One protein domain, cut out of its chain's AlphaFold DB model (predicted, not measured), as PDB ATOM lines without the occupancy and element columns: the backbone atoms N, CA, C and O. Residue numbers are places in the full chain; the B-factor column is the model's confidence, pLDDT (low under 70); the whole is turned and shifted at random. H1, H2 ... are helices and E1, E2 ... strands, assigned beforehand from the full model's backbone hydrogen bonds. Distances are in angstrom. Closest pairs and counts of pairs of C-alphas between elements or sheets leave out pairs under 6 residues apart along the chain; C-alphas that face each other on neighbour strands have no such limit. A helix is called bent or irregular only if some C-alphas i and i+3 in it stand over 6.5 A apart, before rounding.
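AT A GLANCE: This is residues 1454 to 1626 of the 1630 residues of an uncharacterized protein of Trypanosoma cruzi (strain CL Brener) (UniProt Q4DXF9). One long, twisted sheet runs through two lobes, with strands E2 and E6 passing through both. In one lobe E7, E1, E6 and E2 lie side by side with the short helix H1 and helix H4 packed on them; in the other, the sheet curls round helix H2, and helix H3 packs on E6 and E2. The printed part has 173 residues, with four named helices and seven named strands in the order E1 H1 E2 H2 E3 E4 H3 E5 E6 H4 E7. The sheet is branched and its neighbour pairs are antiparallel; the class is mixed, helices and strands. The whole is compact, with a radius of gyration of the C-alphas of 17.3 A and spans of 49 by 42 by 25 A.

HOW THE PARTS SIT: E1, residues 1454 to 1464, has E6, residues 1578 to 1597, on one side and E7, residues 1618 to 1625, on the other; N 1459 and O 1592 are 2.8 A apart, and N 1460 and O 1622 are 2.8 A apart, both within hydrogen-bond range. H1, residues 1473 to 1479, is on the sheet at a height of 5.8 A, over none of its strands. E2, residues 1486 to 1499, bends by 75 degrees at residue 1493; it has E6 on one side, with N 1490 and O 1591 at 2.9 A, and E4, residues 1538 to 1543, on the other, with N 1495 and O 1541 at 2.8 A. H2, residues 1511 to 1520, is on the sheet, which curls round it. E3, residues 1530 to 1535, forms a hairpin with E4, with N 1533 and O 1540 at 2.9 A. H3, residues 1548 to 1565, is on the same face as H1, at a height of 9.5 A; its closest C-alphas to E6 are those of Val 1562 and Val 1586, 5.8 A. H2 and H3 are close but not clearly touching, with the C-alphas of Ile 1518 and Ile 1561 6.5 A apart. E5, residues 1569 to 1573, forms a hairpin with E6, with N 1570 and O 1581 at 2.9 A. H4, residues 1598 to 1610, is on the sheet; its closest C-alphas to E1 are those of Leu 1598 and Val 1455, 6.1 A. Every O i to N i+4 pair is within hydrogen-bond range in H2 and H4, against 2 of 3 in H1 and 12 of 14 in H3.

IN THESE COORDINATES: E1 begins at C-alpha 1454 (154.692, 129.924, 164.014) and measures 31.2 A, as does E2. H3 measures 25.6 A and is only just irregular: C-alphas 1549 and 1552 are 6.8 A apart. E6 measures 51.0 A, from C-alpha 1578 (107.305, 114.202, 148.007). E7, 20.9 A, ends at C-alpha 1625 (144.028, 130.812, 162.425).

THE WHOLE: The two C-alphas farthest apart, those of Glu 1454 and Gly 1577, are 53.1 A apart. The printed part has no cut, and the link from E2 to H2, 11 residues, is long. Mean pLDDT of the printed part is 73.3; 57 residues are under 70, among them 1477 to 1486 and 1605 to 1619.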
ATOM      1  N   GLU A1454     155.620 130.758 163.247       70.39
ATOM      2  CA  GLU A1454     154.692 129.924 164.014       70.39
ATOM      3  C   GLU A1454     153.291 130.537 164.017       70.39
ATOM      4  O   GLU A1454     153.122 131.755 164.099       70.39
ATOM      5  N   VAL A1455     152.284 129.678 163.879       73.52
ATOM      6  CA  VAL A1455     150.873 130.048 163.799       73.52
ATOM      7  C   VAL A1455     150.069 129.131 164.718       73.52
ATOM      8  O   VAL A1455     150.207 127.903 164.660       73.52
ATOM      9  N   HIS A1456     149.209 129.720 165.549       80.58
ATOM     10  CA  HIS A1456     148.233 128.990 166.358       80.58
ATOM     11  C   HIS A1456     146.955 128.753 165.553       80.58
ATOM     12  O   HIS A1456     146.402 129.674 164.952       80.58
ATOM     13  N   VAL A1457     146.485 127.510 165.508       77.46
ATOM     14  CA  VAL A1457     145.395 127.107 164.614       77.46
ATOM     15  C   VAL A1457     144.403 126.214 165.338       77.46
ATOM     16  O   VAL A1457     144.795 125.273 166.024       77.46
ATOM     17  N   VAL A1458     143.117 126.477 165.125       82.94
ATOM     18  CA  VAL A1458     142.004 125.607 165.517       82.94
ATOM     19  C   VAL A1458     141.534 124.850 164.276       82.94
ATOM     20  O   VAL A1458     141.140 125.451 163.274       82.94
ATOM     21  N   LEU A1459     141.582 123.523 164.324       78.87
ATOM     22  CA  LEU A1459     141.046 122.626 163.303       78.87
ATOM     23  C   LEU A1459     139.732 122.028 163.816       78.87
ATOM     24  O   LEU A1459     139.707 121.439 164.890       78.87
ATOM     25  N   ARG A1460     138.643 122.168 163.062       81.38
ATOM     26  CA  ARG A1460     137.329 121.601 163.395       81.38
ATOM     27  C   ARG A1460     137.115 120.305 162.623       81.38
ATOM     28  O   ARG A1460     137.220 120.310 161.397       81.38
ATOM     29  N   TYR A1461     136.779 119.232 163.328       78.20
ATOM     30  CA  TYR A1461     136.493 117.914 162.765       78.20
ATOM     31  C   TYR A1461     135.098 117.445 163.183       78.20
ATOM     32  O   TYR A1461     134.752 117.535 164.355       78.20
ATOM     33  N   GLY A1462     134.308 116.953 162.233       78.67
ATOM     34  CA  GLY A1462     133.113 116.156 162.493       78.67
ATOM     35  C   GLY A1462     133.514 114.690 162.605       78.67
ATOM     36  O   GLY A1462     134.226 114.191 161.739       78.67
ATOM     37  N   VAL A1463     133.125 114.012 163.679       76.83
ATOM     38  CA  VAL A1463     133.434 112.595 163.903       76.83
ATOM     39  C   VAL A1463     132.129 111.834 164.097       76.83
ATOM     40  O   VAL A1463     131.452 112.017 165.106       76.83
ATOM     41  N   GLY A1464     131.757 111.004 163.131       72.87
ATOM     42  CA  GLY A1464     130.653 110.068 163.240       72.87
ATOM     43  C   GLY A1464     131.037 108.878 164.111       72.87
ATOM     44  O   GLY A1464     132.047 108.209 163.905       72.87
ATOM     45  N   SER A1465     130.236 108.635 165.137       67.58
ATOM     46  CA  SER A1465     130.381 107.489 166.030       67.58
ATOM     47  C   SER A1465     129.020 107.157 166.621       67.58
ATOM     48  O   SER A1465     128.201 108.052 166.818       67.58
ATOM     49  N   SER A1466     128.781 105.887 166.948       64.72
ATOM     50  CA  SER A1466     127.552 105.458 167.625       64.72
ATOM     51  C   SER A1466     127.431 106.000 169.058       64.72
ATOM     52  O   SER A1466     126.325 106.045 169.594       64.72
ATOM     53  N   HIS A1467     128.536 106.452 169.670       65.74
ATOM     54  CA  HIS A1467     128.570 107.017 171.023       65.74
ATOM     55  C   HIS A1467     129.530 108.214 171.122       65.74
ATOM     56  O   HIS A1467     130.599 108.211 170.510       65.74
ATOM     57  N   VAL A1468     129.196 109.220 171.940       62.71
ATOM     58  CA  VAL A1468     130.134 110.310 172.283       62.71
ATOM     59  C   VAL A1468     131.311 109.743 173.083       62.71
ATOM     60  O   VAL A1468     131.138 109.333 174.231       62.71
ATOM     61  N   GLN A1469     132.515 109.739 172.510       65.79
ATOM     62  CA  GLN A1469     133.737 109.330 173.210       65.79
ATOM     63  C   GLN A1469     134.498 110.563 173.740       65.79
ATOM     64  O   GLN A1469     134.937 111.383 172.941       65.79
ATOM     65  N   PRO A1470     134.692 110.713 175.060       59.04
ATOM     66  CA  PRO A1470     135.243 111.937 175.651       59.04
ATOM     67  C   PRO A1470     136.740 112.171 175.384       59.04
ATOM     68  O   PRO A1470     137.186 113.312 175.483       59.04
ATOM     69  N   ASP A1471     137.513 111.135 175.033       65.31
ATOM     70  CA  ASP A1471     138.950 111.245 174.754       65.31
ATOM     71  C   ASP A1471     139.295 110.701 173.357       65.31
ATOM     72  O   ASP A1471     139.349 109.494 173.122       65.31
ATOM     73  N   MET A1472     139.528 111.622 172.420       71.04
ATOM     74  CA  MET A1472     139.887 111.347 171.022       71.04
ATOM     75  C   MET A1472     141.380 111.559 170.733       71.04
ATOM     76  O   MET A1472     141.799 111.593 169.568       71.04
ATOM     77  N   PHE A1473     142.214 111.709 171.770       69.38
ATOM     78  CA  PHE A1473     143.617 112.086 171.603       69.38
ATOM     79  C   PHE A1473     144.412 111.090 170.756       69.38
ATOM     80  O   PHE A1473     145.155 111.498 169.864       69.38
ATOM     81  N   ALA A1474     144.215 109.783 170.956       67.67
ATOM     82  CA  ALA A1474     144.901 108.745 170.182       67.67
ATOM     83  C   ALA A1474     144.530 108.755 168.683       67.67
ATOM     84  O   ALA A1474     145.391 108.511 167.836       67.67
ATOM     85  N   VAL A1475     143.276 109.087 168.352       68.57
ATOM     86  CA  VAL A1475     142.772 109.133 166.970       68.57
ATOM     87  C   VAL A1475     143.372 110.328 166.230       68.57
ATOM     88  O   VAL A1475     144.001 110.160 165.184       68.57
ATOM     89  N   PHE A1476     143.285 111.531 166.809       71.04
ATOM     90  CA  PHE A1476     143.821 112.745 166.182       71.04
ATOM     91  C   PHE A1476     145.353 112.806 166.175       71.04
ATOM     92  O   PHE A1476     145.933 113.382 165.251       71.04
ATOM     93  N   LYS A1477     146.025 112.160 167.140       69.65
ATOM     94  CA  LYS A1477     147.490 112.038 167.151       69.65
ATOM     95  C   LYS A1477     148.012 111.375 165.880       69.65
ATOM     96  O   LYS A1477     148.976 111.877 165.313       69.65
ATOM     97  N   ASN A1478     147.347 110.325 165.391       65.42
ATOM     98  CA  ASN A1478     147.719 109.642 164.147       65.42
ATOM     99  C   ASN A1478     147.431 110.483 162.893       65.42
ATOM    100  O   ASN A1478     148.200 110.425 161.935       65.42
ATOM    101  N   VAL A1479     146.388 111.319 162.914       64.20
ATOM    102  CA  VAL A1479     145.996 112.200 161.795       64.20
ATOM    103  C   VAL A1479     146.962 113.384 161.609       64.20
ATOM    104  O   VAL A1479     147.141 113.866 160.490       64.20
ATOM    105  N   ILE A1480     147.618 113.842 162.682       68.18
ATOM    106  CA  ILE A1480     148.488 115.040 162.698       68.18
ATOM    107  C   ILE A1480     149.997 114.670 162.694       68.18
ATOM    108  O   ILE A1480     150.869 115.528 162.804       68.18
ATOM    109  N   THR A1481     150.337 113.390 162.487       55.88
ATOM    110  CA  THR A1481     151.673 112.774 162.686       55.88
ATOM    111  C   THR A1481     152.880 113.417 161.989       55.88
ATOM    112  O   THR A1481     154.009 113.152 162.400       55.88
ATOM    113  N   VAL A1482     152.724 114.276 160.977       55.23
ATOM    114  CA  VAL A1482     153.880 114.891 160.296       55.23
ATOM    115  C   VAL A1482     154.191 116.278 160.868       55.23
ATOM    116  O   VAL A1482     153.858 117.307 160.280       55.23
ATOM    117  N   GLY A1483     154.898 116.289 162.004       56.11
ATOM    118  CA  GLY A1483     155.694 117.435 162.465       56.11
ATOM    119  C   GLY A1483     154.939 118.585 163.139       56.11
ATOM    120  O   GLY A1483     155.390 119.728 163.037       56.11
ATOM    121  N   VAL A1484     153.808 118.316 163.804       64.57
ATOM    122  CA  VAL A1484     153.023 119.337 164.523       64.57
ATOM    123  C   VAL A1484     152.594 118.847 165.919       64.57
ATOM    124  O   VAL A1484     151.914 117.825 166.007       64.57
ATOM    125  N   PRO A1485     152.941 119.552 167.014       66.58
ATOM    126  CA  PRO A1485     152.464 119.220 168.355       66.58
ATOM    127  C   PRO A1485     150.980 119.585 168.546       66.58
ATOM    128  O   PRO A1485     150.549 120.714 168.294       66.58
ATOM    129  N   LEU A1486     150.201 118.611 169.024       68.76
ATOM    130  CA  LEU A1486     148.810 118.759 169.466       68.76
ATOM    131  C   LEU A1486     148.765 119.436 170.846       68.76
ATOM    132  O   LEU A1486     149.365 118.914 171.783       68.76
ATOM    133  N   ARG A1487     148.067 120.577 170.977       71.19
ATOM    134  CA  ARG A1487     147.921 121.301 172.259       71.19
ATOM    135  C   ARG A1487     146.686 120.874 173.046       71.19
ATOM    136  O   ARG A1487     146.790 120.614 174.235       71.19
ATOM    137  N   GLU A1488     145.523 120.852 172.402       74.39
ATOM    138  CA  GLU A1488     144.237 120.652 173.082       74.39
ATOM    139  C   GLU A1488     143.216 120.051 172.109       74.39
ATOM    140  O   GLU A1488     143.202 120.415 170.929       74.39
ATOM    141  N   ILE A1489     142.360 119.150 172.599       74.28
ATOM    142  CA  ILE A1489     141.206 118.614 171.870       74.28
ATOM    143  C   ILE A1489     139.973 118.863 172.735       74.28
ATOM    144  O   ILE A1489     139.919 118.402 173.871       74.28
ATOM    145  N   ALA A1490     138.993 119.591 172.204       75.02
ATOM    146  CA  ALA A1490     137.765 119.934 172.910       75.02
ATOM    147  C   ALA A1490     136.537 119.445 172.131       75.02
ATOM    148  O   ALA A1490     136.379 119.754 170.948       75.02
ATOM    149  N   PHE A1491     135.651 118.707 172.800       73.19
ATOM    150  CA  PHE A1491     134.315 118.399 172.286       73.19
ATOM    151  C   PHE A1491     133.427 119.645 172.390       73.19
ATOM    152  O   PHE A1491     133.297 120.235 173.466       73.19
ATOM    153  N   LYS A1492     132.810 120.060 171.281       76.65
ATOM    154  CA  LYS A1492     131.811 121.136 171.264       76.65
ATOM    155  C   LYS A1492     130.426 120.538 171.498       76.65
ATOM    156  O   LYS A1492     130.114 119.487 170.954       76.65
ATOM    157  N   ASN A1493     129.555 121.269 172.201       80.52
ATOM    158  CA  ASN A1493     128.125 120.948 172.364       80.52
ATOM    159  C   ASN A1493     127.342 121.147 171.042       80.52
ATOM    160  O   ASN A1493     126.314 121.816 170.994       80.52
ATOM    161  N   THR A1494     127.887 120.668 169.923       81.17
ATOM    162  CA  THR A1494     127.353 120.817 168.570       81.17
ATOM    163  C   THR A1494     127.430 119.483 167.854       81.17
ATOM    164  O   THR A1494     128.474 118.829 167.848       81.17
ATOM    165  N   ILE A1495     126.333 119.123 167.210       85.88
ATOM    166  CA  ILE A1495     126.188 117.907 166.429       85.88
ATOM    167  C   ILE A1495     125.751 118.287 165.015       85.88
ATOM    168  O   ILE A1495     124.998 119.243 164.831       85.88
ATOM    169  N   TYR A1496     126.219 117.540 164.024       84.67
ATOM    170  CA  TYR A1496     125.746 117.618 162.650       84.67
ATOM    171  C   TYR A1496     124.977 116.351 162.299       84.67
ATOM    172  O   TYR A1496     125.531 115.257 162.334       84.67
ATOM    173  N   ILE A1497     123.710 116.502 161.939       86.82
ATOM    174  CA  ILE A1497     122.920 115.423 161.349       86.82
ATOM    175  C   ILE A1497     123.211 115.439 159.851       86.82
ATOM    176  O   ILE A1497     122.946 116.444 159.179       86.82
ATOM    177  N   LEU A1498     123.809 114.354 159.358       82.96
ATOM    178  CA  LEU A1498     124.119 114.180 157.948       82.96
ATOM    179  C   LEU A1498     123.087 113.285 157.293       82.96
ATOM    180  O   LEU A1498     122.751 112.220 157.803       82.96
ATOM    181  N   PHE A1499     122.618 113.716 156.136       82.59
ATOM    182  CA  PHE A1499     121.647 112.985 155.345       82.59
ATOM    183  C   PHE A1499     122.339 112.195 154.242       82.59
ATOM    184  O   PHE A1499     123.415 112.577 153.757       82.59
ATOM    185  N   THR A1500     121.695 111.106 153.824       74.53
ATOM    186  CA  THR A1500     122.153 110.266 152.717       74.53
ATOM    187  C   THR A1500     122.395 111.108 151.463       74.53
ATOM    188  O   THR A1500     121.826 112.185 151.272       74.53
ATOM    189  N   ARG A1501     123.312 110.649 150.599       69.36
ATOM    190  CA  ARG A1501     123.755 111.387 149.397       69.36
ATOM    191  C   ARG A1501     124.451 112.725 149.710       69.36
ATOM    192  O   ARG A1501     124.298 113.690 148.965       69.36
ATOM    193  N   CYS A1502     125.254 112.779 150.775       68.53
ATOM    194  CA  CYS A1502     126.093 113.936 151.131       68.53
ATOM    195  C   CYS A1502     125.301 115.241 151.369       68.53
ATOM    196  O   CYS A1502     125.712 116.297 150.890       68.53
ATOM    197  N   ASN A1503     124.179 115.181 152.105       73.15
ATOM    198  CA  ASN A1503     123.297 116.333 152.395       73.15
ATOM    199  C   ASN A1503     122.645 116.988 151.169       73.15
ATOM    200  O   ASN A1503     122.188 118.132 151.219       73.15
ATOM    201  N   LYS A1504     122.599 116.289 150.038       61.69
ATOM    202  CA  LYS A1504     122.006 116.832 148.823       61.69
ATOM    203  C   LYS A1504     120.490 116.994 148.995       61.69
ATOM    204  O   LYS A1504     119.784 116.014 149.203       61.69
ATOM    205  N   GLY A1505     119.992 118.229 148.884       62.58
ATOM    206  CA  GLY A1505     118.574 118.568 149.089       62.58
ATOM    207  C   GLY A1505     118.216 119.012 150.513       62.58
ATOM    208  O   GLY A1505     117.039 119.203 150.804       62.58
ATOM    209  N   ILE A1506     119.213 119.208 151.383       75.33
ATOM    210  CA  ILE A1506     119.016 119.658 152.768       75.33
ATOM    211  C   ILE A1506     118.348 121.037 152.873       75.33
ATOM    212  O   ILE A1506     117.660 121.312 153.852       75.33
ATOM    213  N   ASP A1507     118.499 121.878 151.848       67.56
ATOM    214  CA  ASP A1507     117.911 123.222 151.798       67.56
ATOM    215  C   ASP A1507     116.372 123.197 151.770       67.56
ATOM    216  O   ASP A1507     115.737 124.160 152.188       67.56
ATOM    217  N   GLY A1508     115.762 122.096 151.315       68.36
ATOM    218  CA  GLY A1508     114.308 121.913 151.321       68.36
ATOM    219  C   GLY A1508     113.772 121.208 152.569       68.36
ATOM    220  O   GLY A1508     112.582 120.912 152.631       68.36
ATOM    221  N   LEU A1509     114.620 120.850 153.538       77.43
ATOM    222  CA  LEU A1509     114.208 120.068 154.702       77.43
ATOM    223  C   LEU A1509     113.156 120.828 155.523       77.43
ATOM    224  O   LEU A1509     113.385 121.960 155.953       77.43
ATOM    225  N   LEU A1510     112.014 120.191 155.790       78.92
ATOM    226  CA  LEU A1510     111.025 120.756 156.701       78.92
ATOM    227  C   LEU A1510     111.569 120.684 158.136       78.92
ATOM    228  O   LEU A1510     111.703 119.607 158.718       78.92
ATOM    229  N   MET A1511     111.887 121.850 158.704       80.07
ATOM    230  CA  MET A1511     112.503 121.953 160.033       80.07
ATOM    231  C   MET A1511     111.566 121.510 161.162       80.07
ATOM    232  O   MET A1511     112.037 120.980 162.160       80.07
ATOM    233  N   GLU A1512     110.252 121.684 161.009       79.82
ATOM    234  CA  GLU A1512     109.254 121.303 162.020       79.82
ATOM    235  C   GLU A1512     109.250 119.789 162.340       79.82
ATOM    236  O   GLU A1512     109.406 119.438 163.512       79.82
ATOM    237  N   PRO A1513     109.138 118.874 161.352       81.93
ATOM    238  CA  PRO A1513     109.291 117.434 161.567       81.93
ATOM    239  C   PRO A1513     110.618 117.054 162.226       81.93
ATOM    240  O   PRO A1513     110.631 116.246 163.152       81.93
ATOM    241  N   LEU A1514     111.726 117.665 161.794       83.76
ATOM    242  CA  LEU A1514     113.040 117.395 162.373       83.76
ATOM    243  C   LEU A1514     113.109 117.840 163.841       83.76
ATOM    244  O   LEU A1514     113.596 117.094 164.686       83.76
ATOM    245  N   LEU A1515     112.623 119.042 164.158       84.98
ATOM    246  CA  LEU A1515     112.589 119.555 165.529       84.98
ATOM    247  C   LEU A1515     111.749 118.654 166.434       84.98
ATOM    248  O   LEU A1515     112.160 118.369 167.556       84.98
ATOM    249  N   LYS A1516     110.614 118.156 165.934       83.99
ATOM    250  CA  LYS A1516     109.750 117.226 166.667       83.99
ATOM    251  C   LYS A1516     110.461 115.908 166.988       83.99
ATOM    252  O   LYS A1516     110.381 115.436 168.121       83.99
ATOM    253  N   GLU A1517     111.184 115.343 166.026       84.85
ATOM    254  CA  GLU A1517     111.980 114.127 166.222       84.85
ATOM    255  C   GLU A1517     113.159 114.352 167.187       84.85
ATOM    256  O   GLU A1517     113.381 113.543 168.090       84.85
ATOM    257  N   ILE A1518     113.863 115.487 167.082       86.35
ATOM    258  CA  ILE A1518     114.959 115.860 167.996       86.35
ATOM    259  C   ILE A1518     114.452 116.022 169.433       86.35
ATOM    260  O   ILE A1518     115.076 115.514 170.371       86.35
ATOM    261  N   GLU A1519     113.315 116.692 169.612       85.95
ATOM    262  CA  GLU A1519     112.694 116.869 170.925       85.95
ATOM    263  C   GLU A1519     112.168 115.554 171.507       85.95
ATOM    264  O   GLU A1519     112.251 115.343 172.716       85.95
ATOM    265  N   SER A1520     111.717 114.611 170.672       84.17
ATOM    266  CA  SER A1520     111.288 113.279 171.134       84.17
ATOM    267  C   SER A1520     112.407 112.471 171.811       84.17
ATOM    268  O   SER A1520     112.143 111.537 172.574       84.17
ATOM    269  N   CYS A1521     113.664 112.833 171.542       83.43
ATOM    270  CA  CYS A1521     114.853 112.224 172.130       83.43
ATOM    271  C   CYS A1521     115.309 112.901 173.432       83.43
ATOM    272  O   CYS A1521     116.320 112.477 173.999       83.43
ATOM    273  N   ARG A1522     114.619 113.952 173.902       85.86
ATOM    274  CA  ARG A1522     115.032 114.721 175.080       85.86
ATOM    275  C   ARG A1522     114.941 113.869 176.360       85.86
ATOM    276  O   ARG A1522     113.873 113.332 176.663       85.86
ATOM    277  N   PRO A1523     116.022 113.761 177.155       81.78
ATOM    278  CA  PRO A1523     115.985 113.101 178.455       81.78
ATOM    279  C   PRO A1523     115.031 113.815 179.417       81.78
ATOM    280  O   PRO A1523     114.999 115.045 179.481       81.78
ATOM    281  N   ILE A1524     114.289 113.037 180.204       74.98
ATOM    282  CA  ILE A1524     113.364 113.552 181.222       74.98
ATOM    283  C   ILE A1524     114.148 114.435 182.211       74.98
ATOM    284  O   ILE A1524     115.126 113.982 182.800       74.98
ATOM    285  N   GLY A1525     113.729 115.697 182.375       72.04
ATOM    286  CA  GLY A1525     114.371 116.682 183.261       72.04
ATOM    287  C   GLY A1525     115.422 117.593 182.604       72.04
ATOM    288  O   GLY A1525     115.949 118.478 183.272       72.04
ATOM    289  N   CYS A1526     115.720 117.428 181.309       75.97
ATOM    290  CA  CYS A1526     116.674 118.285 180.598       75.97
ATOM    291  C   CYS A1526     116.025 119.604 180.123       75.97
ATOM    292  O   CYS A1526     115.184 119.605 179.221       75.97
ATOM    293  N   ASN A1527     116.466 120.740 180.677       77.44
ATOM    294  CA  ASN A1527     115.991 122.087 180.309       77.44
ATOM    295  C   ASN A1527     116.979 122.872 179.423       77.44
ATOM    296  O   ASN A1527     116.881 124.092 179.320       77.44
ATOM    297  N   VAL A1528     117.938 122.195 178.783       80.41
ATOM    298  CA  VAL A1528     118.933 122.848 177.920       80.41
ATOM    299  C   VAL A1528     118.273 123.309 176.608       80.41
ATOM    300  O   VAL A1528     117.691 122.473 175.911       80.41
ATOM    301  N   PRO A1529     118.345 124.604 176.242       82.12
ATOM    302  CA  PRO A1529     117.817 125.088 174.973       82.12
ATOM    303  C   PRO A1529     118.668 124.617 173.786       82.12
ATOM    304  O   PRO A1529     119.892 124.489 173.881       82.12
ATOM    305  N   ILE A1530     118.011 124.371 172.651       86.54
ATOM    306  CA  ILE A1530     118.663 123.986 171.395       86.54
ATOM    307  C   ILE A1530     118.448 125.045 170.320       86.54
ATOM    308  O   ILE A1530     117.384 125.651 170.228       86.54
ATOM    309  N   SER A1531     119.450 125.228 169.465       84.64
ATOM    310  CA  SER A1531     119.314 125.967 168.211       84.64
ATOM    311  C   SER A1531     119.670 125.052 167.047       84.64
ATOM    312  O   SER A1531     120.766 124.481 167.019       84.64
ATOM    313  N   VAL A1532     118.751 124.920 166.093       84.10
ATOM    314  CA  VAL A1532     118.914 124.063 164.917       84.10
ATOM    315  C   VAL A1532     119.027 124.942 163.682       84.10
ATOM    316  O   VAL A1532     118.136 125.736 163.401       84.10
ATOM    317  N   THR A1533     120.130 124.811 162.951       83.82
ATOM    318  CA  THR A1533     120.395 125.593 161.738       83.82
ATOM    319  C   THR A1533     120.851 124.686 160.611       83.82
ATOM    320  O   THR A1533     121.769 123.881 160.788       83.82
ATOM    321  N   THR A1534     120.263 124.843 159.435       79.89
ATOM    322  CA  THR A1534     120.674 124.117 158.233       79.89
ATOM    323  C   THR A1534     121.966 124.712 157.680       79.89
ATOM    324  O   THR A1534     122.108 125.929 157.578       79.89
ATOM    325  N   THR A1535     122.940 123.867 157.345       76.20
ATOM    326  CA  THR A1535     124.197 124.291 156.715       76.20
ATOM    327  C   THR A1535     124.523 123.380 155.536       76.20
ATOM    328  O   THR A1535     124.077 122.235 155.497       76.20
ATOM    329  N   ALA A1536     125.393 123.829 154.625       65.57
ATOM    330  CA  ALA A1536     125.886 123.001 153.516       65.57
ATOM    331  C   ALA A1536     126.570 121.696 153.979       65.57
ATOM    332  O   ALA A1536     126.741 120.754 153.209       65.57
ATOM    333  N   LEU A1537     126.987 121.640 155.247       65.90
ATOM    334  CA  LEU A1537     127.664 120.496 155.840       65.90
ATOM    335  C   LEU A1537     126.714 119.536 156.563       65.90
ATOM    336  O   LEU A1537     127.223 118.524 157.030       65.90
ATOM    337  N   GLY A1538     125.407 119.816 156.660       80.24
ATOM    338  CA  GLY A1538     124.429 119.051 157.446       80.24
ATOM    339  C   GLY A1538     123.520 119.960 158.281       80.24
ATOM    340  O   GLY A1538     123.725 121.179 158.330       80.24
ATOM    341  N   VAL A1539     122.542 119.387 158.990       85.03
ATOM    342  CA  VAL A1539     121.777 120.159 159.977       85.03
ATOM    343  C   VAL A1539     122.597 120.258 161.255       85.03
ATOM    344  O   VAL A1539     122.892 119.257 161.904       85.03
ATOM    345  N   ARG A1540     122.972 121.486 161.606       86.29
ATOM    346  CA  ARG A1540     123.722 121.808 162.814       86.29
ATOM    347  C   ARG A1540     122.757 121.962 163.985       86.29
ATOM    348  O   ARG A1540     121.982 122.914 164.023       86.29
ATOM    349  N   LEU A1541     122.861 121.065 164.954       86.99
ATOM    350  CA  LEU A1541     122.197 121.129 166.250       86.99
ATOM    351  C   LEU A1541     123.200 121.636 167.287       86.99
ATOM    352  O   LEU A1541     124.219 120.993 167.539       86.99
ATOM    353  N   PHE A1542     122.930 122.788 167.886       86.04
ATOM    354  CA  PHE A1542     123.727 123.341 168.978       86.04
ATOM    355  C   PHE A1542     122.927 123.289 170.278       86.04
ATOM    356  O   PHE A1542     121.801 123.780 170.323       86.04
ATOM    357  N   PHE A1543     123.515 122.699 171.318       84.47
ATOM    358  CA  PHE A1543     122.965 122.712 172.671       84.47
ATOM    359  C   PHE A1543     123.573 123.900 173.414       84.47
ATOM    360  O   PHE A1543     124.775 123.902 173.707       84.47
ATOM    361  N   ASP A1544     122.754 124.904 173.715       79.26
ATOM    362  CA  ASP A1544     123.183 126.100 174.440       79.26
ATOM    363  C   ASP A1544     123.283 125.784 175.939       79.26
ATOM    364  O   ASP A1544     122.409 126.090 176.748       79.26
ATOM    365  N   ASN A1545     124.353 125.068 176.291       73.46
ATOM    366  CA  ASN A1545     124.656 124.681 177.658       73.46
ATOM    367  C   ASN A1545     125.781 125.548 178.240       73.46
ATOM    368  O   ASN A1545     126.933 125.451 177.803       73.46
ATOM    369  N   LYS A1546     125.444 126.335 179.266       66.44
ATOM    370  CA  LYS A1546     126.387 127.139 180.058       66.44
ATOM    371  C   LYS A1546     126.831 126.449 181.357       66.44
ATOM    372  O   LYS A1546     127.847 126.857 181.909       66.44
ATOM    373  N   ASP A1547     126.140 125.389 181.793       69.51
ATOM    374  CA  ASP A1547     126.388 124.709 183.070       69.51
ATOM    375  C   ASP A1547     127.075 123.336 182.904       69.51
ATOM    376  O   ASP A1547     126.611 122.474 182.145       69.51
ATOM    377  N   PRO A1548     128.179 123.066 183.627       67.75
ATOM    378  CA  PRO A1548     128.927 121.816 183.504       67.75
ATOM    379  C   PRO A1548     128.150 120.581 183.989       67.75
ATOM    380  O   PRO A1548     128.411 119.490 183.480       67.75
ATOM    381  N   GLU A1549     127.178 120.730 184.896       69.15
ATOM    382  CA  GLU A1549     126.345 119.622 185.401       69.15
ATOM    383  C   GLU A1549     125.429 119.031 184.315       69.15
ATOM    384  O   GLU A1549     125.215 117.820 184.249       69.15
ATOM    385  N   ASN A1550     124.998 119.857 183.358       71.56
ATOM    386  CA  ASN A1550     124.153 119.435 182.241       71.56
ATOM    387  C   ASN A1550     124.916 118.654 181.154       71.56
ATOM    388  O   ASN A1550     124.294 118.164 180.210       71.56
ATOM    389  N   LYS A1551     126.247 118.491 181.263       71.23
ATOM    390  CA  LYS A1551     127.043 117.709 180.294       71.23
ATOM    391  C   LYS A1551     126.539 116.273 180.160       71.23
ATOM    392  O   LYS A1551     126.470 115.772 179.042       71.23
ATOM    393  N   LEU A1552     126.146 115.636 181.268       73.81
ATOM    394  CA  LEU A1552     125.614 114.270 181.244       73.81
ATOM    395  C   LEU A1552     124.301 114.203 180.448       73.81
ATOM    396  O   LEU A1552     124.137 113.325 179.603       73.81
ATOM    397  N   HIS A1553     123.400 115.167 180.667       77.57
ATOM    398  CA  HIS A1553     122.129 115.264 179.949       77.57
ATOM    399  C   HIS A1553     122.320 115.565 178.459       77.57
ATOM    400  O   HIS A1553     121.654 114.946 177.631       77.57
ATOM    401  N   VAL A1554     123.266 116.438 178.095       77.14
ATOM    402  CA  VAL A1554     123.611 116.710 176.688       77.14
ATOM    403  C   VAL A1554     124.185 115.458 176.016       77.14
ATOM    404  O   VAL A1554     123.758 115.122 174.917       77.14
ATOM    405  N   SER A1555     125.085 114.715 176.673       76.76
ATOM    406  CA  SER A1555     125.617 113.453 176.136       76.76
ATOM    407  C   SER A1555     124.544 112.363 176.000       76.76
ATOM    408  O   SER A1555     124.546 111.630 175.014       76.76
ATOM    409  N   GLN A1556     123.607 112.257 176.949       79.87
ATOM    410  CA  GLN A1556     122.476 111.326 176.857       79.87
ATOM    411  C   GLN A1556     121.521 111.693 175.716       79.87
ATOM    412  O   GLN A1556     121.140 110.814 174.944       79.87
ATOM    413  N   TRP A1557     121.175 112.976 175.575       85.81
ATOM    414  CA  TRP A1557     120.314 113.456 174.492       85.81
ATOM    415  C   TRP A1557     120.969 113.231 173.128       85.81
ATOM    416  O   TRP A1557     120.356 112.669 172.225       85.81
ATOM    417  N   ALA A1558     122.250 113.579 173.014       78.52
ATOM    418  CA  ALA A1558     123.069 113.341 171.837       78.52
ATOM    419  C   ALA A1558     123.092 111.861 171.428       78.52
ATOM    420  O   ALA A1558     122.786 111.541 170.282       78.52
ATOM    421  N   ASN A1559     123.369 110.951 172.368       79.50
ATOM    422  CA  ASN A1559     123.355 109.510 172.103       79.50
ATOM    423  C   ASN A1559     121.956 109.016 171.686       79.50
ATOM    424  O   ASN A1559     121.846 108.186 170.787       79.50
ATOM    425  N   GLY A1560     120.889 109.545 172.298       79.92
ATOM    426  CA  GLY A1560     119.507 109.245 171.914       79.92
ATOM    427  C   GLY A1560     119.195 109.659 170.476       79.92
ATOM    428  O   GLY A1560     118.601 108.882 169.728       79.92
ATOM    429  N   ILE A1561     119.667 110.840 170.067       83.21
ATOM    430  CA  ILE A1561     119.563 111.320 168.687       83.21
ATOM    431  C   ILE A1561     120.359 110.412 167.753       83.21
ATOM    432  O   ILE A1561     119.797 109.954 166.772       83.21
ATOM    433  N   VAL A1562     121.618 110.074 168.044       78.49
ATOM    434  CA  VAL A1562     122.428 109.221 167.150       78.49
ATOM    435  C   VAL A1562     121.786 107.863 166.891       78.49
ATOM    436  O   VAL A1562     121.724 107.433 165.745       78.49
ATOM    437  N   VAL A1563     121.263 107.208 167.928       78.47
ATOM    438  CA  VAL A1563     120.662 105.875 167.778       78.47
ATOM    439  C   VAL A1563     119.335 105.936 167.025       78.47
ATOM    440  O   VAL A1563     119.090 105.098 166.161       78.47
ATOM    441  N   ARG A1564     118.468 106.909 167.336       79.24
ATOM    442  CA  ARG A1564     117.138 106.990 166.707       79.24
ATOM    443  C   ARG A1564     117.170 107.630 165.326       79.24
ATOM    444  O   ARG A1564     116.400 107.220 164.461       79.24
ATOM    445  N   SER A1565     118.078 108.578 165.109       80.99
ATOM    446  CA  SER A1565     118.129 109.369 163.880       80.99
ATOM    447  C   SER A1565     118.338 108.546 162.624       80.99
ATOM    448  O   SER A1565     117.739 108.881 161.616       80.99
ATOM    449  N   LEU A1566     119.054 107.421 162.692       74.74
ATOM    450  CA  LEU A1566     119.246 106.506 161.558       74.74
ATOM    451  C   LEU A1566     117.931 105.941 160.984       74.74
ATOM    452  O   LEU A1566     117.911 105.461 159.858       74.74
ATOM    453  N   SER A1567     116.834 105.986 161.749       78.18
ATOM    454  CA  SER A1567     115.494 105.584 161.293       78.18
ATOM    455  C   SER A1567     114.627 106.754 160.821       78.18
ATOM    456  O   SER A1567     113.511 106.545 160.346       78.18
ATOM    457  N   TRP A1568     115.106 107.992 160.965       85.16
ATOM    458  CA  TRP A1568     114.336 109.177 160.619       85.16
ATOM    459  C   TRP A1568     114.247 109.349 159.110       85.16
ATOM    460  O   TRP A1568     115.243 109.536 158.411       85.16
ATOM    461  N   GLN A1569     113.006 109.345 158.646       80.31
ATOM    462  CA  GLN A1569     112.603 109.641 157.286       80.31
ATOM    463  C   GLN A1569     111.950 111.021 157.279       80.31
ATOM    464  O   GLN A1569     110.769 111.176 157.591       80.31
ATOM    465  N   LEU A1570     112.745 112.046 156.970       82.53
ATOM    466  CA  LEU A1570     112.334 113.434 157.133       82.53
ATOM    467  C   LEU A1570     111.826 114.018 155.811       82.53
ATOM    468  O   LEU A1570     112.529 113.952 154.800       82.53
ATOM    469  N   PRO A1571     110.611 114.587 155.784       75.03
ATOM    470  CA  PRO A1571     110.040 115.127 154.562       75.03
ATOM    471  C   PRO A1571     110.770 116.408 154.143       75.03
ATOM    472  O   PRO A1571     111.066 117.291 154.951       75.03
ATOM    473  N   VAL A1572     111.039 116.508 152.848       72.52
ATOM    474  CA  VAL A1572     111.643 117.677 152.213       72.52
ATOM    475  C   VAL A1572     110.585 118.359 151.365       72.52
ATOM    476  O   VAL A1572     109.979 117.725 150.499       72.52
ATOM    477  N   ASN A1573     110.411 119.663 151.564       59.50
ATOM    478  CA  ASN A1573     109.759 120.536 150.601       59.50
ATOM    479  C   ASN A1573     110.680 120.694 149.389       59.50
ATOM    480  O   ASN A1573     111.452 121.641 149.253       59.50
ATOM    481  N   SER A1574     110.610 119.709 148.502       49.50
ATOM    482  CA  SER A1574     111.080 119.868 147.137       49.50
ATOM    483  C   SER A1574     110.186 120.886 146.431       49.50
ATOM    484  O   SER A1574     108.965 120.846 146.583       49.50
ATOM    485  N   LEU A1575     110.770 121.743 145.591       47.05
ATOM    486  CA  LEU A1575     110.005 122.563 144.646       47.05
ATOM    487  C   LEU A1575     109.111 121.702 143.718       47.05
ATOM    488  O   LEU A1575     108.154 122.243 143.178       47.05
ATOM    489  N   LEU A1576     109.356 120.379 143.598       35.73
ATOM    490  CA  LEU A1576     108.509 119.373 142.923       35.73
ATOM    491  C   LEU A1576     108.569 117.978 143.617       35.73
ATOM    492  O   LEU A1576     109.612 117.320 143.619       35.73
ATOM    493  N   GLY A1577     107.444 117.497 144.173       46.29
ATOM    494  CA  GLY A1577     107.226 116.109 144.644       46.29
ATOM    495  C   GLY A1577     107.602 115.773 146.105       46.29
ATOM    496  O   GLY A1577     108.434 116.427 146.722       46.29
ATOM    497  N   TYR A1578     107.000 114.709 146.659       48.87
ATOM    498  CA  TYR A1578     107.305 114.202 148.007       48.87
ATOM    499  C   TYR A1578     108.627 113.423 147.994       48.87
ATOM    500  O   TYR A1578     108.683 112.294 147.502       48.87
ATOM    501  N   ARG A1579     109.698 114.020 148.524       61.55
ATOM    502  CA  ARG A1579     110.967 113.332 148.794       61.55
ATOM    503  C   ARG A1579     111.220 113.281 150.293       61.55
ATOM    504  O   ARG A1579     110.930 114.225 151.021       61.55
ATOM    505  N   ILE A1580     111.774 112.158 150.720       73.95
ATOM    506  CA  ILE A1580     112.171 111.893 152.095       73.95
ATOM    507  C   ILE A1580     113.699 111.877 152.121       73.95
ATOM    508  O   ILE A1580     114.319 111.244 151.264       73.95
ATOM    509  N   LEU A1581     114.301 112.597 153.066       75.79
ATOM    510  CA  LEU A1581     115.718 112.480 153.388       75.79
ATOM    511  C   LEU A1581     115.884 111.544 154.577       75.79
ATOM    512  O   LEU A1581     115.304 111.757 155.641       75.79
ATOM    513  N   GLU A1582     116.706 110.522 154.380       82.08
ATOM    514  CA  GLU A1582     117.138 109.616 155.437       82.08
ATOM    515  C   GLU A1582     118.426 110.147 156.062       82.08
ATOM    516  O   GLU A1582     119.291 110.689 155.366       82.08
ATOM    517  N   VAL A1583     118.552 110.012 157.380       81.98
ATOM    518  CA  VAL A1583     119.796 110.339 158.082       81.98
ATOM    519  C   VAL A1583     120.803 109.219 157.830       81.98
ATOM    520  O   VAL A1583     120.538 108.063 158.136       81.98
ATOM    521  N   ASP A1584     121.963 109.570 157.280       78.48
ATOM    522  CA  ASP A1584     123.062 108.637 157.023       78.48
ATOM    523  C   ASP A1584     123.824 108.338 158.315       78.48
ATOM    524  O   ASP A1584     123.952 107.198 158.745       78.48
ATOM    525  N   HIS A1585     124.302 109.393 158.972       78.40
ATOM    526  CA  HIS A1585     124.937 109.307 160.277       78.40
ATOM    527  C   HIS A1585     125.004 110.687 160.933       78.40
ATOM    528  O   HIS A1585     124.684 111.720 160.343       78.40
ATOM    529  N   VAL A1586     125.429 110.708 162.192       81.55
ATOM    530  CA  VAL A1586     125.509 111.923 162.996       81.55
ATOM    531  C   VAL A1586     126.958 112.179 163.394       81.55
ATOM    532  O   VAL A1586     127.606 111.315 163.980       81.55
ATOM    533  N   GLU A1587     127.471 113.365 163.068       81.00
ATOM    534  CA  GLU A1587     128.841 113.794 163.348       81.00
ATOM    535  C   GLU A1587     128.919 114.682 164.595       81.00
ATOM    536  O   GLU A1587     128.253 115.712 164.713       81.00
ATOM    537  N   TYR A1588     129.829 114.330 165.496       81.76
ATOM    538  CA  TYR A1588     130.200 115.117 166.664       81.76
ATOM    539  C   TYR A1588     131.303 116.121 166.340       81.76
ATOM    540  O   TYR A1588     132.323 115.750 165.760       81.76
ATOM    541  N   LEU A1589     131.138 117.384 166.744       80.87
ATOM    542  CA  LEU A1589     132.135 118.420 166.481       80.87
ATOM    543  C   LEU A1589     133.268 118.407 167.526       80.87
ATOM    544  O   LEU A1589     133.045 118.682 168.705       80.87
ATOM    545  N   TYR A1590     134.500 118.196 167.064       80.93
ATOM    546  CA  TYR A1590     135.733 118.357 167.835       80.93
ATOM    547  C   TYR A1590     136.551 119.543 167.326       80.93
ATOM    548  O   TYR A1590     136.750 119.712 166.122       80.93
ATOM    549  N   GLU A1591     137.069 120.348 168.248       81.97
ATOM    550  CA  GLU A1591     138.078 121.371 167.979       81.97
ATOM    551  C   GLU A1591     139.451 120.875 168.423       81.97
ATOM    552  O   GLU A1591     139.653 120.501 169.574       81.97
ATOM    553  N   VAL A1592     140.405 120.899 167.499       80.24
ATOM    554  CA  VAL A1592     141.783 120.468 167.697       80.24
ATOM    555  C   VAL A1592     142.696 121.681 167.558       80.24
ATOM    556  O   VAL A1592     142.853 122.232 166.468       80.24
ATOM    557  N   LYS A1593     143.304 122.110 168.665       83.40
ATOM    558  CA  LYS A1593     144.243 123.237 168.686       83.40
ATOM    559  C   LYS A1593     145.662 122.741 168.438       83.40
ATOM    560  O   LYS A1593     146.170 121.883 169.162       83.40
ATOM    561  N   ILE A1594     146.321 123.320 167.441       82.38
ATOM    562  CA  ILE A1594     147.709 123.026 167.077       82.38
ATOM    563  C   ILE A1594     148.538 124.308 166.993       82.38
ATOM    564  O   ILE A1594     148.016 125.396 166.752       82.38
ATOM    565  N   THR A1595     149.848 124.174 167.190       79.99
ATOM    566  CA  THR A1595     150.819 125.244 166.917       79.99
ATOM    567  C   THR A1595     151.838 124.707 165.927       79.99
ATOM    568  O   THR A1595     152.478 123.692 166.198       79.99
ATOM    569  N   CYS A1596     151.947 125.323 164.753       75.70
ATOM    570  CA  CYS A1596     152.887 124.880 163.726       75.70
ATOM    571  C   CYS A1596     153.391 126.029 162.863       75.70
ATOM    572  O   CYS A1596     152.798 127.103 162.814       75.70
ATOM    573  N   SER A1597     154.481 125.785 162.138       78.16
ATOM    574  CA  SER A1597     154.942 126.715 161.115       78.16
ATOM    575  C   SER A1597     153.901 126.863 160.002       78.16
ATOM    576  O   SER A1597     153.224 125.900 159.623       78.16
ATOM    577  N   LEU A1598     153.807 128.058 159.411       69.75
ATOM    578  CA  LEU A1598     152.909 128.342 158.285       69.75
ATOM    579  C   LEU A1598     153.084 127.335 157.126       69.75
ATOM    580  O   LEU A1598     152.120 126.970 156.446       69.75
ATOM    581  N   ARG A1599     154.311 126.836 156.918       69.75
ATOM    582  CA  ARG A1599     154.623 125.789 155.936       69.75
ATOM    583  C   ARG A1599     153.945 124.460 156.276       69.75
ATOM    584  O   ARG A1599     153.316 123.862 155.398       69.75
ATOM    585  N   ASN A1600     154.044 124.013 157.527       73.01
ATOM    586  CA  ASN A1600     153.404 122.780 157.981       73.01
ATOM    587  C   ASN A1600     151.876 122.923 158.000       73.01
ATOM    588  O   ASN A1600     151.194 121.998 157.567       73.01
ATOM    589  N   LEU A1601     151.333 124.095 158.356       74.45
ATOM    590  CA  LEU A1601     149.899 124.387 158.248       74.45
ATOM    591  C   LEU A1601     149.384 124.260 156.808       74.45
ATOM    592  O   LEU A1601     148.364 123.617 156.567       74.45
ATOM    593  N   ASN A1602     150.080 124.855 155.835       69.64
ATOM    594  CA  ASN A1602     149.689 124.777 154.424       69.64
ATOM    595  C   ASN A1602     149.790 123.349 153.882       69.64
ATOM    596  O   ASN A1602     148.937 122.924 153.101       69.64
ATOM    597  N   ARG A1603     150.799 122.587 154.322       72.09
ATOM    598  CA  ARG A1603     150.924 121.161 154.003       72.09
ATOM    599  C   ARG A1603     149.767 120.358 154.599       72.09
ATOM    600  O   ARG A1603     149.182 119.559 153.879       72.09
ATOM    601  N   LEU A1604     149.389 120.635 155.847       70.67
ATOM    602  CA  LEU A1604     148.286 119.975 156.546       70.67
ATOM    603  C   LEU A1604     146.927 120.318 155.905       70.67
ATOM    604  O   LEU A1604     146.160 119.411 155.601       70.67
ATOM    605  N   LYS A1605     146.671 121.588 155.549       69.25
ATOM    606  CA  LYS A1605     145.491 122.001 154.754       69.25
ATOM    607  C   LYS A1605     145.437 121.315 153.386       69.25
ATOM    608  O   LYS A1605     144.363 120.917 152.941       69.25
ATOM    609  N   LYS A1606     146.582 121.188 152.702       64.94
ATOM    610  CA  LYS A1606     146.677 120.531 151.390       64.94
ATOM    611  C   LYS A1606     146.449 119.023 151.501       64.94
ATOM    612  O   LYS A1606     145.724 118.480 150.680       64.94
ATOM    613  N   GLN A1607     146.998 118.380 152.530       67.83
ATOM    614  CA  GLN A1607     146.785 116.962 152.821       67.83
ATOM    615  C   GLN A1607     145.304 116.681 153.104       67.83
ATOM    616  O   GLN A1607     144.709 115.862 152.415       67.83
ATOM    617  N   GLN A1608     144.678 117.452 153.998       66.23
ATOM    618  CA  GLN A1608     143.260 117.296 154.354       66.23
ATOM    619  C   GLN A1608     142.291 117.591 153.186       66.23
ATOM    620  O   GLN A1608     141.184 117.067 153.176       66.23
ATOM    621  N   ARG A1609     142.688 118.403 152.187       58.57
ATOM    622  CA  ARG A1609     141.868 118.714 150.993       58.57
ATOM    623  C   ARG A1609     142.120 117.814 149.776       58.57
ATOM    624  O   ARG A1609     141.211 117.658 148.972       58.57
ATOM    625  N   GLN A1610     143.340 117.303 149.577       51.85
ATOM    626  CA  GLN A1610     143.711 116.533 148.373       51.85
ATOM    627  C   GLN A1610     143.692 115.016 148.580       51.85
ATOM    628  O   GLN A1610     143.477 114.285 147.619       51.85
ATOM    629  N   GLN A1611     143.943 114.546 149.802       47.74
ATOM    630  CA  GLN A1611     143.934 113.133 150.177       47.74
ATOM    631  C   GLN A1611     143.411 113.033 151.618       47.74
ATOM    632  O   GLN A1611     144.223 112.915 152.542       47.74
ATOM    633  N   PRO A1612     142.085 113.146 151.846       54.65
ATOM    634  CA  PRO A1612     141.532 112.874 153.166       54.65
ATOM    635  C   PRO A1612     141.974 111.462 153.556       54.65
ATOM    636  O   PRO A1612     141.772 110.515 152.795       54.65
ATOM    637  N   VAL A1613     142.666 111.327 154.689       50.40
ATOM    638  CA  VAL A1613     143.045 110.006 155.201       50.40
ATOM    639  C   VAL A1613     141.732 109.239 155.373       50.40
ATOM    640  O   VAL A1613     140.851 109.773 156.049       50.40
ATOM    641  N   PRO A1614     141.545 108.065 154.741       45.70
ATOM    642  CA  PRO A1614     140.279 107.350 154.792       45.70
ATOM    643  C   PRO A1614     140.112 106.786 156.202       45.70
ATOM    644  O   PRO A1614     140.525 105.670 156.502       45.70
ATOM    645  N   MET A1615     139.564 107.601 157.097       54.83
ATOM    646  CA  MET A1615     138.999 107.147 158.352       54.83
ATOM    647  C   MET A1615     137.494 107.047 158.140       54.83
ATOM    648  O   MET A1615     136.883 108.041 157.731       54.83
ATOM    649  N   PRO A1616     136.887 105.875 158.383       53.57
ATOM    650  CA  PRO A1616     135.443 105.775 158.375       53.57
ATOM    651  C   PRO A1616     134.929 106.765 159.430       53.57
ATOM    652  O   PRO A1616     135.299 106.672 160.600       53.57
ATOM    653  N   TYR A1617     134.145 107.749 158.982       61.68
ATOM    654  CA  TYR A1617     133.432 108.716 159.817       61.68
ATOM    655  C   TYR A1617     134.233 109.876 160.453       61.68
ATOM    656  O   TYR A1617     133.775 110.425 161.444       61.68
ATOM    657  N   SER A1618     135.381 110.331 159.928       67.38
ATOM    658  CA  SER A1618     135.968 111.622 160.370       67.38
ATOM    659  C   SER A1618     136.128 112.613 159.217       67.38
ATOM    660  O   SER A1618     136.861 112.340 158.265       67.38
ATOM    661  N   ARG A1619     135.498 113.786 159.317       69.33
ATOM    662  CA  ARG A1619     135.478 114.829 158.287       69.33
ATOM    663  C   ARG A1619     136.084 116.128 158.800       69.33
ATOM    664  O   ARG A1619     135.671 116.677 159.816       69.33
ATOM    665  N   PHE A1620     137.058 116.663 158.076       73.35
ATOM    666  CA  PHE A1620     137.602 117.991 158.349       73.35
ATOM    667  C   PHE A1620     136.612 119.076 157.885       73.35
ATOM    668  O   PHE A1620     136.271 119.131 156.705       73.35
ATOM    669  N   LEU A1621     136.154 119.940 158.798       71.69
ATOM    670  CA  LEU A1621     135.108 120.939 158.531       71.69
ATOM    671  C   LEU A1621     135.691 122.327 158.262       71.69
ATOM    672  O   LEU A1621     135.321 122.991 157.297       71.69
ATOM    673  N   ALA A1622     136.606 122.785 159.118       72.65
ATOM    674  CA  ALA A1622     137.167 124.127 159.016       72.65
ATOM    675  C   ALA A1622     138.544 124.232 159.676       72.65
ATOM    676  O   ALA A1622     138.897 123.463 160.567       72.65
ATOM    677  N   CYS A1623     139.314 125.235 159.257       76.16
ATOM    678  CA  CYS A1623     140.548 125.642 159.917       76.16
ATOM    679  C   CYS A1623     140.529 127.152 160.107       76.16
ATOM    680  O   CYS A1623     140.400 127.897 159.135       76.16
ATOM    681  N   GLU A1624     140.708 127.571 161.349       76.81
ATOM    682  CA  GLU A1624     140.734 128.961 161.772       76.81
ATOM    683  C   GLU A1624     142.115 129.266 162.358       76.81
ATOM    684  O   GLU A1624     142.629 128.513 163.187       76.81
ATOM    685  N   VAL A1625     142.757 130.329 161.872       72.95
ATOM    686  CA  VAL A1625     144.028 130.812 162.425       72.95
ATOM    687  C   VAL A1625     143.682 131.748 163.573       72.95
ATOM    688  O   VAL A1625     143.011 132.750 163.343       72.95
ATOM    689  N   LEU A1626     144.118 131.420 164.789       71.07
ATOM    690  CA  LEU A1626     143.932 132.306 165.930       71.07
ATOM    691  C   LEU A1626     144.912 133.483 165.807       71.07
ATOM    692  O   LEU A1626     146.079 133.255 165.466       71.07
TER     693      LEU A1626